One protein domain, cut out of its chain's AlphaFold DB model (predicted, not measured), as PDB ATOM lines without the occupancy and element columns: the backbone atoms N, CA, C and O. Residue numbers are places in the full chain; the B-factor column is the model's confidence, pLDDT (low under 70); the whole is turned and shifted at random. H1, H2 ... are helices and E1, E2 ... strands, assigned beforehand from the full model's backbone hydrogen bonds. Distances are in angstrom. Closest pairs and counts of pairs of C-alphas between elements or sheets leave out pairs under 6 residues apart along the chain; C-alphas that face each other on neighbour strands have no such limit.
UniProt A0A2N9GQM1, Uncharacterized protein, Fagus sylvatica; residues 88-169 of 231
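AT A GLANCE: This is residues 88 to 169 of the 231 residues of an uncharacterized protein of Fagus sylvatica (UniProt A0A2N9GQM1). Little regular structure: two small antiparallel sheets, E1-E2 and E3-E4-E5, joined at one end by the tight E2 to E3 link, with short helix H1 and loop 133 to 150 toward the other end. The 82 printed residues run E1, H1, E2, E3, E4, E5, mostly strand, with 31 in named elements. The whole is compact, with a radius of gyration of the C-alphas of 13.6 A, and elongated, 41 by 26 by 17 A.

HOW THE PARTS SIT: E1, residues 101 to 104, is antiparallel to E2, residues 122 to 125, with N 103 and O 123 at 2.9 A. H1, residues 111 to 115, has its O i to N i+4 pair within hydrogen-bond range. E3, 130 to 132, E4, 151 to 158, and E5, 162 to 168, form a meander, each strand the antiparallel neighbour of the one before; N 132 and O 155 are 2.9 A apart, N 156 and O 164 2.8 A. H1 only grazes this sheet, with residues 111 to 113.

IN THESE COORDINATES: E1 begins at C-alpha 101 (142.413, 113.264, 186.538); E5 ends at C-alpha 168 (122.499, 117.426, 196.110). E4 measures 20.9 A.

THE WHOLE: The printed part has no cut. The long E3 to E4 link includes residues 136 to 148, under pLDDT 70.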
ATOM      1  N   GLY A  88     142.286 106.807 187.867       93.94
ATOM      2  CA  GLY A  88     143.374 107.007 186.910       93.94
ATOM      3  C   GLY A  88     143.378 106.034 185.735       93.94
ATOM      4  O   GLY A  88     143.954 106.335 184.694       93.94
ATOM      5  N   SER A  89     142.724 104.879 185.868       94.06
ATOM      6  CA  SER A  89     142.680 103.875 184.800       94.06
ATOM      7  C   SER A  89     141.630 104.154 183.719       94.06
ATOM      8  O   SER A  89     141.707 103.563 182.642       94.06
ATOM      9  N   TYR A  90     140.647 105.023 183.988       94.00
ATOM     10  CA  TYR A  90     139.530 105.270 183.069       94.00
ATOM     11  C   TYR A  90     139.136 106.742 182.907       94.00
ATOM     12  O   TYR A  90     138.475 107.075 181.922       94.00
ATOM     13  N   LEU A  91     139.510 107.630 183.834       95.81
ATOM     14  CA  LEU A  91     139.295 109.066 183.680       95.81
ATOM     15  C   LEU A  91     140.445 109.713 182.897       95.81
ATOM     16  O   LEU A  91     141.602 109.321 183.051       95.81
ATOM     17  N   PRO A  92     140.151 110.731 182.071       96.75
ATOM     18  CA  PRO A  92     141.181 111.477 181.369       96.75
ATOM     19  C   PRO A  92     142.008 112.327 182.340       96.75
ATOM     20  O   PRO A  92     141.498 112.837 183.341       96.75
ATOM     21  N   THR A  93     143.277 112.541 182.005       96.81
ATOM     22  CA  THR A  93     144.156 113.480 182.709       96.81
ATOM     23  C   THR A  93     143.583 114.900 182.681       96.81
ATOM     24  O   THR A  93     142.983 115.327 181.690       96.81
ATOM     25  N   SER A  94     143.758 115.642 183.774       95.44
ATOM     26  CA  SER A  94     143.313 117.029 183.873       95.44
ATOM     27  C   SER A  94     144.101 117.935 182.914       95.44
ATOM     28  O   SER A  94     145.324 117.833 182.834       95.44
ATOM     29  N   PRO A  95     143.428 118.862 182.205       93.19
ATOM     30  CA  PRO A  95     144.098 119.813 181.321       93.19
ATOM     31  C   PRO A  95     144.900 120.877 182.085       93.19
ATOM     32  O   PRO A  95     145.768 121.516 181.498       93.19
ATOM     33  N   SER A  96     144.593 121.096 183.368       93.69
ATOM     34  CA  SER A  96     145.242 122.117 184.199       93.69
ATOM     35  C   SER A  96     146.462 121.586 184.949       93.69
ATOM     36  O   SER A  96     147.412 122.332 185.150       93.69
ATOM     37  N   ASP A  97     146.440 120.312 185.351       93.62
ATOM     38  CA  ASP A  97     147.544 119.662 186.059       93.62
ATOM     39  C   ASP A  97     147.617 118.174 185.667       93.62
ATOM     40  O   ASP A  97     146.701 117.416 186.004       93.62
ATOM     41  N   PRO A  98     148.694 117.730 184.991       93.88
ATOM     42  CA  PRO A  98     148.868 116.342 184.573       93.88
ATOM     43  C   PRO A  98     148.904 115.313 185.712       93.88
ATOM     44  O   PRO A  98     148.757 114.118 185.459       93.88
ATOM     45  N   SER A  99     149.110 115.755 186.953       95.94
ATOM     46  CA  SER A  99     149.180 114.893 188.140       95.94
ATOM     47  C   SER A  99     147.802 114.428 188.621       95.94
ATOM     48  O   SER A  99     147.711 113.523 189.449       95.94
ATOM     49  N   PHE A 100     146.732 115.034 188.104       97.06
ATOM     50  CA  PHE A 100     145.350 114.749 188.473       97.06
ATOM     51  C   PHE A 100     144.548 114.253 187.270       97.06
ATOM     52  O   PHE A 100     144.890 114.491 186.110       97.06
ATOM     53  N   VAL A 101     143.421 113.605 187.546       97.56
ATOM     54  CA  VAL A 101     142.413 113.264 186.538       97.56
ATOM     55  C   VAL A 101     141.192 114.156 186.654       97.56
ATOM     56  O   VAL A 101     140.882 114.666 187.728       97.56
ATOM     57  N   LEU A 102     140.490 114.346 185.540       97.31
ATOM     58  CA  LEU A 102     139.272 115.141 185.463       97.31
ATOM     59  C   LEU A 102     138.042 114.235 185.528       97.31
ATOM     60  O   LEU A 102     137.774 113.460 184.609       97.31
ATOM     61  N   PHE A 103     137.240 114.402 186.575       96.31
ATOM     62  CA  PHE A 103     135.892 113.858 186.620       96.31
ATOM     63  C   PHE A 103     134.908 114.880 186.051       96.31
ATOM     64  O   PHE A 103     134.807 116.004 186.543       96.31
ATOM     65  N   LYS A 104     134.154 114.477 185.025       95.94
ATOM     66  CA  LYS A 104     133.068 115.270 184.443       95.94
ATOM     67  C   LYS A 104     131.761 114.516 184.616       95.94
ATOM     68  O   LYS A 104     131.567 113.479 183.985       95.94
ATOM     69  N   ALA A 105     130.873 115.048 185.449       93.38
ATOM     70  CA  ALA A 105     129.605 114.400 185.729       93.38
ATOM     71  C   ALA A 105     128.738 114.343 184.467       93.38
ATOM     72  O   ALA A 105     128.543 115.348 183.775       93.38
ATOM     73  N   SER A 106     128.197 113.163 184.180       91.19
ATOM     74  CA  SER A 106     127.233 112.949 183.110       91.19
ATOM     75  C   SER A 106     125.884 112.498 183.674       91.19
ATOM     76  O   SER A 106     125.818 111.962 184.782       91.19
ATOM     77  N   PRO A 107     124.792 112.608 182.898       89.25
ATOM     78  CA  PRO A 107     123.512 112.017 183.278       89.25
ATOM     79  C   PRO A 107     123.599 110.506 183.568       89.25
ATOM     80  O   PRO A 107     122.759 109.954 184.267       89.25
ATOM     81  N   ARG A 108     124.606 109.774 183.083       85.81
ATOM     82  CA  ARG A 108     124.737 108.354 183.456       85.81
ATOM     83  C   ARG A 108     125.168 108.176 184.907       85.81
ATOM     84  O   ARG A 108     124.750 107.210 185.539       85.81
ATOM     85  N   ASP A 109     125.919 109.132 185.429       84.06
ATOM     86  CA  ASP A 109     126.530 109.057 186.751       84.06
ATOM     87  C   ASP A 109     125.559 109.532 187.835       84.06
ATOM     88  O   ASP A 109     125.469 108.919 188.894       84.06
ATOM     89  N   THR A 110     124.777 110.579 187.550       85.81
ATOM     90  CA  THR A 110     124.080 111.355 188.586       85.81
ATOM     91  C   THR A 110     122.574 111.469 188.314       85.81
ATOM     92  O   THR A 110     122.155 111.954 187.252       85.81
ATOM     93  N   PRO A 111     121.704 111.015 189.238       82.88
ATOM     94  CA  PRO A 111     120.262 111.223 189.141       82.88
ATOM     95  C   PRO A 111     119.845 112.678 188.893       82.88
ATOM     96  O   PRO A 111     118.989 112.914 188.035       82.88
ATOM     97  N   ALA A 112     120.454 113.660 189.569       85.50
ATOM     98  CA  ALA A 112     120.052 115.055 189.398       85.50
ATOM     99  C   ALA A 112     120.323 115.600 187.988       85.50
ATOM    100  O   ALA A 112     119.512 116.387 187.492       85.50
ATOM    101  N   LEU A 113     121.398 115.165 187.312       88.88
ATOM    102  CA  LEU A 113     121.644 115.564 185.921       88.88
ATOM    103  C   LEU A 113     120.661 114.900 184.957       88.88
ATOM    104  O   LEU A 113     120.211 115.563 184.026       88.88
ATOM    105  N   ARG A 114     120.272 113.632 185.174       87.88
ATOM    106  CA  ARG A 114     119.217 112.995 184.348       87.88
ATOM    107  C   ARG A 114     117.901 113.736 184.425       87.88
ATOM    108  O   ARG A 114     117.193 113.822 183.429       87.88
ATOM    109  N   ALA A 115     117.584 114.235 185.612       84.88
ATOM    110  CA  ALA A 115     116.363 114.975 185.861       84.88
ATOM    111  C   ALA A 115     116.415 116.434 185.383       84.88
ATOM    112  O   ALA A 115     115.373 117.079 185.327       84.88
ATOM    113  N   GLY A 116     117.601 116.968 185.067       87.19
ATOM    114  CA  GLY A 116     117.780 118.385 184.743       87.19
ATOM    115  C   GLY A 116     117.636 119.321 185.949       87.19
ATOM    116  O   GLY A 116     117.395 120.509 185.770       87.19
ATOM    117  N   ASN A 117     117.780 118.800 187.173       86.19
ATOM    118  CA  ASN A 117     117.631 119.581 188.405       86.19
ATOM    119  C   ASN A 117     118.891 120.378 188.768       86.19
ATOM    120  O   ASN A 117     118.814 121.321 189.552       86.19
ATOM    121  N   VAL A 118     120.051 119.979 188.246       87.25
ATOM    122  CA  VAL A 118     121.341 120.630 188.505       87.25
ATOM    123  C   VAL A 118     122.092 120.856 187.199       87.25
ATOM    124  O   VAL A 118     121.860 120.165 186.205       87.25
ATOM    125  N   GLN A 119     122.997 121.831 187.199       88.44
ATOM    126  CA  GLN A 119     123.886 122.078 186.066       88.44
ATOM    127  C   GLN A 119     125.037 121.056 186.047       88.44
ATOM    128  O   GLN A 119     125.432 120.561 187.106       88.44
ATOM    129  N   PRO A 120     125.602 120.737 184.866       91.75
ATOM    130  CA  PRO A 120     126.796 119.906 184.768       91.75
ATOM    131  C   PRO A 120     127.951 120.474 185.591       91.75
ATOM    132  O   PRO A 120     128.222 121.673 185.552       91.75
ATOM    133  N   TYR A 121     128.662 119.596 186.289       93.25
ATOM    134  CA  TYR A 121     129.808 119.952 187.116       93.25
ATOM    135  C   TYR A 121     130.991 119.027 186.836       93.25
ATOM    136  O   TYR A 121     130.850 117.920 186.306       93.25
ATOM    137  N   GLN A 122     132.176 119.506 187.190       95.12
ATOM    138  CA  GLN A 122     133.423 118.777 187.032       95.12
ATOM    139  C   GLN A 122     134.413 119.201 188.110       95.12
ATOM    140  O   GLN A 122     134.365 120.335 188.589       95.12
ATOM    141  N   PHE A 123     135.313 118.300 188.472       95.56
ATOM    142  CA  PHE A 123     136.398 118.564 189.410       95.56
ATOM    143  C   PHE A 123     137.546 117.590 189.157       95.56
ATOM    144  O   PHE A 123     137.394 116.599 188.438       95.56
ATOM    145  N   ILE A 124     138.708 117.908 189.717       96.62
ATOM    146  CA  ILE A 124     139.914 117.096 189.576       96.62
ATOM    147  C   ILE A 124     140.120 116.225 190.815       96.62
ATOM    148  O   ILE A 124     139.760 116.621 191.922       96.62
ATOM    149  N   LEU A 125     140.679 115.036 190.617       96.31
ATOM    150  CA  LEU A 125     140.936 114.046 191.664       96.31
ATOM    151  C   LEU A 125     142.323 113.425 191.476       96.31
ATOM    152  O   LEU A 125     142.790 113.331 190.336       96.31
ATOM    153  N   PRO A 126     142.988 112.967 192.549       97.06
ATOM    154  CA  PRO A 126     144.200 112.176 192.401       97.06
ATOM    155  C   PRO A 126     143.896 110.853 191.673       97.06
ATOM    156  O   PRO A 126     142.866 110.228 191.935       97.06
ATOM    157  N   PRO A 127     144.779 110.388 190.772       96.50
ATOM    158  CA  PRO A 127     144.525 109.206 189.946       96.50
ATOM    159  C   PRO A 127     144.397 107.908 190.754       96.50
ATOM    160  O   PRO A 127     143.749 106.975 190.290       96.50
ATOM    161  N   THR A 128     144.989 107.847 191.949       95.81
ATOM    162  CA  THR A 128     144.980 106.660 192.822       95.81
ATOM    163  C   THR A 128     143.676 106.481 193.593       95.81
ATOM    164  O   THR A 128     143.468 105.442 194.213       95.81
ATOM    165  N   TRP A 129     142.795 107.485 193.588       96.81
ATOM    166  CA  TRP A 129     141.528 107.413 194.308       96.81
ATOM    167  C   TRP A 129     140.582 106.429 193.641       96.81
ATOM    168  O   TRP A 129     140.673 106.153 192.445       96.81
ATOM    169  N   LYS A 130     139.626 105.916 194.406       95.62
ATOM    170  CA  LYS A 130     138.639 104.960 193.913       95.62
ATOM    171  C   LYS A 130     137.253 105.573 193.925       95.62
ATOM    172  O   LYS A 130     136.892 106.284 194.860       95.62
ATOM    173  N   GLN A 131     136.467 105.290 192.891       93.69
ATOM    174  CA  GLN A 131     135.054 105.653 192.883       93.69
ATOM    175  C   GLN A 131     134.249 104.612 193.658       93.69
ATOM    176  O   GLN A 131     134.200 103.438 193.286       93.69
ATOM    177  N   LEU A 132     133.567 105.064 194.704       91.38
ATOM    178  CA  LEU A 132     132.717 104.215 195.524       91.38
ATOM    179  C   LEU A 132     131.349 104.040 194.886       91.38
ATOM    180  O   LEU A 132     130.729 104.984 194.384       91.38
ATOM    181  N   ARG A 133     130.812 102.823 195.001       87.69
ATOM    182  CA  ARG A 133     129.393 102.596 194.740       87.69
ATOM    183  C   ARG A 133     128.584 103.242 195.859       87.69
ATOM    184  O   ARG A 133     128.725 102.896 197.029       87.69
ATOM    185  N   ILE A 134     127.664 104.118 195.480       85.94
ATOM    186  CA  ILE A 134     126.719 104.701 196.422       85.94
ATOM    187  C   ILE A 134     125.586 103.704 196.639       85.94
ATOM    188  O   ILE A 134     124.929 103.260 195.695       85.94
ATOM    189  N   ALA A 135     125.384 103.318 197.897       78.56
ATOM    190  CA  ALA A 135     124.248 102.495 198.276       78.56
ATOM    191  C   ALA A 135     122.944 103.237 197.960       78.56
ATOM    192  O   ALA A 135     122.855 104.445 198.162       78.56
ATOM    193  N   ASN A 136     121.910 102.507 197.541       67.56
ATOM    194  CA  ASN A 136     120.643 103.103 197.106       67.56
ATOM    195  C   ASN A 136     120.012 104.053 198.151       67.56
ATOM    196  O   ASN A 136     119.405 105.066 197.810       67.56
ATOM    197  N   ILE A 137     120.195 103.743 199.439       60.19
ATOM    198  CA  ILE A 137     119.733 104.581 200.554       60.19
ATOM    199  C   ILE A 137     120.480 105.924 200.642       60.19
ATOM    200  O   ILE A 137     119.885 106.922 201.025       60.19
ATOM    201  N   LEU A 138     121.762 105.964 200.260       62.72
ATOM    202  CA  LEU A 138     122.612 107.160 200.307       62.72
ATOM    203  C   LEU A 138     122.514 107.987 199.024       62.72
ATOM    204  O   LEU A 138     122.671 109.201 199.076       62.72
ATOM    205  N   SER A 139     122.174 107.363 197.893       62.75
ATOM    206  CA  SER A 139     121.782 108.076 196.669       62.75
ATOM    207  C   SER A 139     120.359 108.642 196.748       62.75
ATOM    208  O   SER A 139     119.783 109.026 195.732       62.75
ATOM    209  N   GLY A 140     119.759 108.649 197.945       61.19
ATOM    210  CA  GLY A 140     118.447 109.235 198.214       61.19
ATOM    211  C   GLY A 140     117.294 108.535 197.515       61.19
ATOM    212  O   GLY A 140     116.245 109.151 197.331       61.19
ATOM    213  N   ASN A 141     117.493 107.286 197.074       56.78
ATOM    214  CA  ASN A 141     116.510 106.492 196.345       56.78
ATOM    215  C   ASN A 141     115.784 107.289 195.240       56.78
ATOM    216  O   ASN A 141     114.612 107.012 195.023       56.78
ATOM    217  N   TYR A 142     116.444 108.306 194.638       57.88
ATOM    218  CA  TYR A 142     115.853 109.427 193.879       57.88
ATOM    219  C   TYR A 142     114.322 109.318 193.741       57.88
ATOM    220  O   TYR A 142     113.786 108.883 192.719       57.88
ATOM    221  N   CYS A 143     113.617 109.621 194.835       57.84
ATOM    222  CA  CYS A 143     112.172 109.458 194.954       57.84
ATOM    223  C   CYS A 143     111.443 110.583 194.211       57.84
ATOM    224  O   CYS A 143     110.877 111.497 194.818       57.84
ATOM    225  N   GLN A 144     111.427 110.540 192.884       54.66
ATOM    226  CA  GLN A 144     110.552 111.411 192.107       54.66
ATOM    227  C   GLN A 144     109.091 111.030 192.426       54.66
ATOM    228  O   GLN A 144     108.760 109.845 192.372       54.66
ATOM    229  N   PRO A 145     108.203 111.972 192.811       54.97
ATOM    230  CA  PRO A 145     108.273 113.427 192.626       54.97
ATOM    231  C   PRO A 145     108.571 114.253 193.898       54.97
ATOM    232  O   PRO A 145     108.402 115.471 193.878       54.97
ATOM    233  N   LYS A 146     108.964 113.630 195.016       57.38
ATOM    234  CA  LYS A 146     109.116 114.286 196.330       57.38
ATOM    235  C   LYS A 146     110.451 113.946 197.001       57.38
ATOM    236  O   LYS A 146     110.464 113.550 198.165       57.38
ATOM    237  N   CYS A 147     111.572 114.106 196.300       63.31
ATOM    238  CA  CYS A 147     112.884 114.071 196.946       63.31
ATOM    239  C   CYS A 147     112.967 115.258 197.915       63.31
ATOM    240  O   CYS A 147     113.160 116.395 197.492       63.31
ATOM    241  N   ALA A 148     112.729 115.001 199.198       68.12
ATOM    242  CA  ALA A 148     112.728 116.010 200.253       68.12
ATOM    243  C   ALA A 148     113.977 115.923 201.142       68.12
ATOM    244  O   ALA A 148     114.103 116.687 202.089       68.12
ATOM    245  N   GLU A 149     114.907 115.017 200.874       78.69
ATOM    246  CA  GLU A 149     116.117 114.842 201.681       78.69
ATOM    247  C   GLU A 149     117.347 115.100 200.817       78.69
ATOM    248  O   GLU A 149     117.257 114.876 199.613       78.69
ATOM    249  N   PRO A 150     118.464 115.592 201.374       84.88
ATOM    250  CA  PRO A 150     119.740 115.588 200.670       84.88
ATOM    251  C   PRO A 150     120.152 114.165 200.273       84.88
ATOM    252  O   PRO A 150     119.838 113.201 200.973       84.88
ATOM    253  N   TRP A 151     120.891 114.026 199.175       86.25
ATOM    254  CA  TRP A 151     121.420 112.736 198.729       86.25
ATOM    255  C   TRP A 151     122.813 112.849 198.120       86.25
ATOM    256  O   TRP A 151     123.205 113.901 197.618       86.25
ATOM    257  N   VAL A 152     123.562 111.747 198.147       89.50
ATOM    258  CA  VAL A 152     124.905 111.656 197.566       89.50
ATOM    259  C   VAL A 152     124.804 111.297 196.085       89.50
ATOM    260  O   VAL A 152     124.196 110.295 195.714       89.50
ATOM    261  N   GLU A 153     125.422 112.110 195.237       88.94
ATOM    262  CA  GLU A 153     125.472 111.945 193.780       88.94
ATOM    263  C   GLU A 153     126.651 111.070 193.345       88.94
ATOM    264  O   GLU A 153     126.483 110.103 192.609       88.94
ATOM    265  N   VAL A 154     127.853 111.394 193.832       92.12
ATOM    266  CA  VAL A 154     129.099 110.646 193.595       92.12
ATOM    267  C   VAL A 154     129.971 110.680 194.849       92.12
ATOM    268  O   VAL A 154     129.932 111.657 195.601       92.12
ATOM    269  N   LYS A 155     130.756 109.622 195.076       93.31
ATOM    270  CA  LYS A 155     131.710 109.522 196.185       93.31
ATOM    271  C   LYS A 155     133.012 108.886 195.699       93.31
ATOM    272  O   LYS A 155     132.982 107.879 194.997       93.31
ATOM    273  N   PHE A 156     134.132 109.473 196.097       95.19
ATOM    274  CA  PHE A 156     135.483 108.997 195.826       95.19
ATOM    275  C   PHE A 156     136.273 108.956 197.131       95.19
ATOM    276  O   PHE A 156     136.070 109.818 197.985       95.19
ATOM    277  N   GLU A 157     137.142 107.966 197.297       95.19
ATOM    278  CA  GLU A 157     137.886 107.765 198.542       95.19
ATOM    279  C   GLU A 157     139.257 107.141 198.287       95.19
ATOM    280  O   GLU A 157     139.463 106.382 197.333       95.19
ATOM    281  N   ASP A 158     140.181 107.477 199.174       94.88
ATOM    282  CA  ASP A 158     141.457 106.825 199.395       94.88
ATOM    283  C   ASP A 158     141.633 106.670 200.910       94.88
ATOM    284  O   ASP A 158     141.459 107.620 201.672       94.88
ATOM    285  N   GLU A 159     141.986 105.469 201.360       90.75
ATOM    286  CA  GLU A 159     142.056 105.135 202.790       90.75
ATOM    287  C   GLU A 159     143.047 106.011 203.575       90.75
ATOM    288  O   GLU A 159     142.922 106.146 204.790       90.75
ATOM    289  N   LYS A 160     144.043 106.601 202.901       92.62
ATOM    290  CA  LYS A 160     145.093 107.419 203.522       92.62
ATOM    291  C   LYS A 160     144.877 108.914 203.313       92.62
ATOM    292  O   LYS A 160     145.340 109.700 204.134       92.62
ATOM    293  N   GLN A 161     144.232 109.311 202.216       92.06
ATOM    294  CA  GLN A 161     144.053 110.720 201.838       92.06
ATOM    295  C   GLN A 161     142.652 111.264 202.149       92.06
ATOM    296  O   GLN A 161     142.464 112.479 202.154       92.06
ATOM    297  N   GLY A 162     141.678 110.397 202.429       91.81
ATOM    298  CA  GLY A 162     140.312 110.780 202.778       91.81
ATOM    299  C   GLY A 162     139.331 110.601 201.620       91.81
ATOM    300  O   GLY A 162     139.474 109.707 200.792       91.81
ATOM    301  N   LYS A 163     138.278 111.425 201.583       92.62
ATOM    302  CA  LYS A 163     137.156 111.256 200.648       92.62
ATOM    303  C   LYS A 163     136.644 112.578 200.095       92.62
ATOM    304  O   LYS A 163     136.704 113.608 200.757       92.62
ATOM    305  N   VAL A 164     136.052 112.514 198.907       94.12
ATOM    306  CA  VAL A 164     135.319 113.601 198.250       94.12
ATOM    307  C   VAL A 164     133.941 113.073 197.892       94.12
ATOM    308  O   VAL A 164     133.803 111.983 197.336       94.12
ATOM    309  N   GLN A 165     132.909 113.853 198.190       92.38
ATOM    310  CA  GLN A 165     131.538 113.515 197.838       92.38
ATOM    311  C   GLN A 165     130.795 114.737 197.322       92.38
ATOM    312  O   GLN A 165     131.026 115.856 197.775       92.38
ATOM    313  N   VAL A 166     129.881 114.505 196.388       92.94
ATOM    314  CA  VAL A 166     128.945 115.528 195.920       92.94
ATOM    315  C   VAL A 166     127.579 115.203 196.490       92.94
ATOM    316  O   VAL A 166     127.085 114.090 196.313       92.94
ATOM    317  N   VAL A 167     126.981 116.175 197.170       90.81
ATOM    318  CA  VAL A 167     125.649 116.067 197.765       90.81
ATOM    319  C   VAL A 167     124.728 117.051 197.060       90.81
ATOM    320  O   VAL A 167     125.070 118.222 196.903       90.81
ATOM    321  N   ALA A 168     123.557 116.584 196.644       89.62
ATOM    322  CA  ALA A 168     122.499 117.426 196.110       89.62
ATOM    323  C   ALA A 168     121.380 117.562 197.148       89.62
ATOM    324  O   ALA A 168     121.024 116.599 197.823       89.62
ATOM    325  N   SER A 169     120.830 118.770 197.285       88.12
ATOM    326  CA  SER A 169     119.733 119.055 198.210       88.12
ATOM    327  C   SER A 169     118.785 120.108 197.629       88.12
ATOM    328  O   SER A 169     119.253 121.107 197.076       88.12
TER     329      SER A 169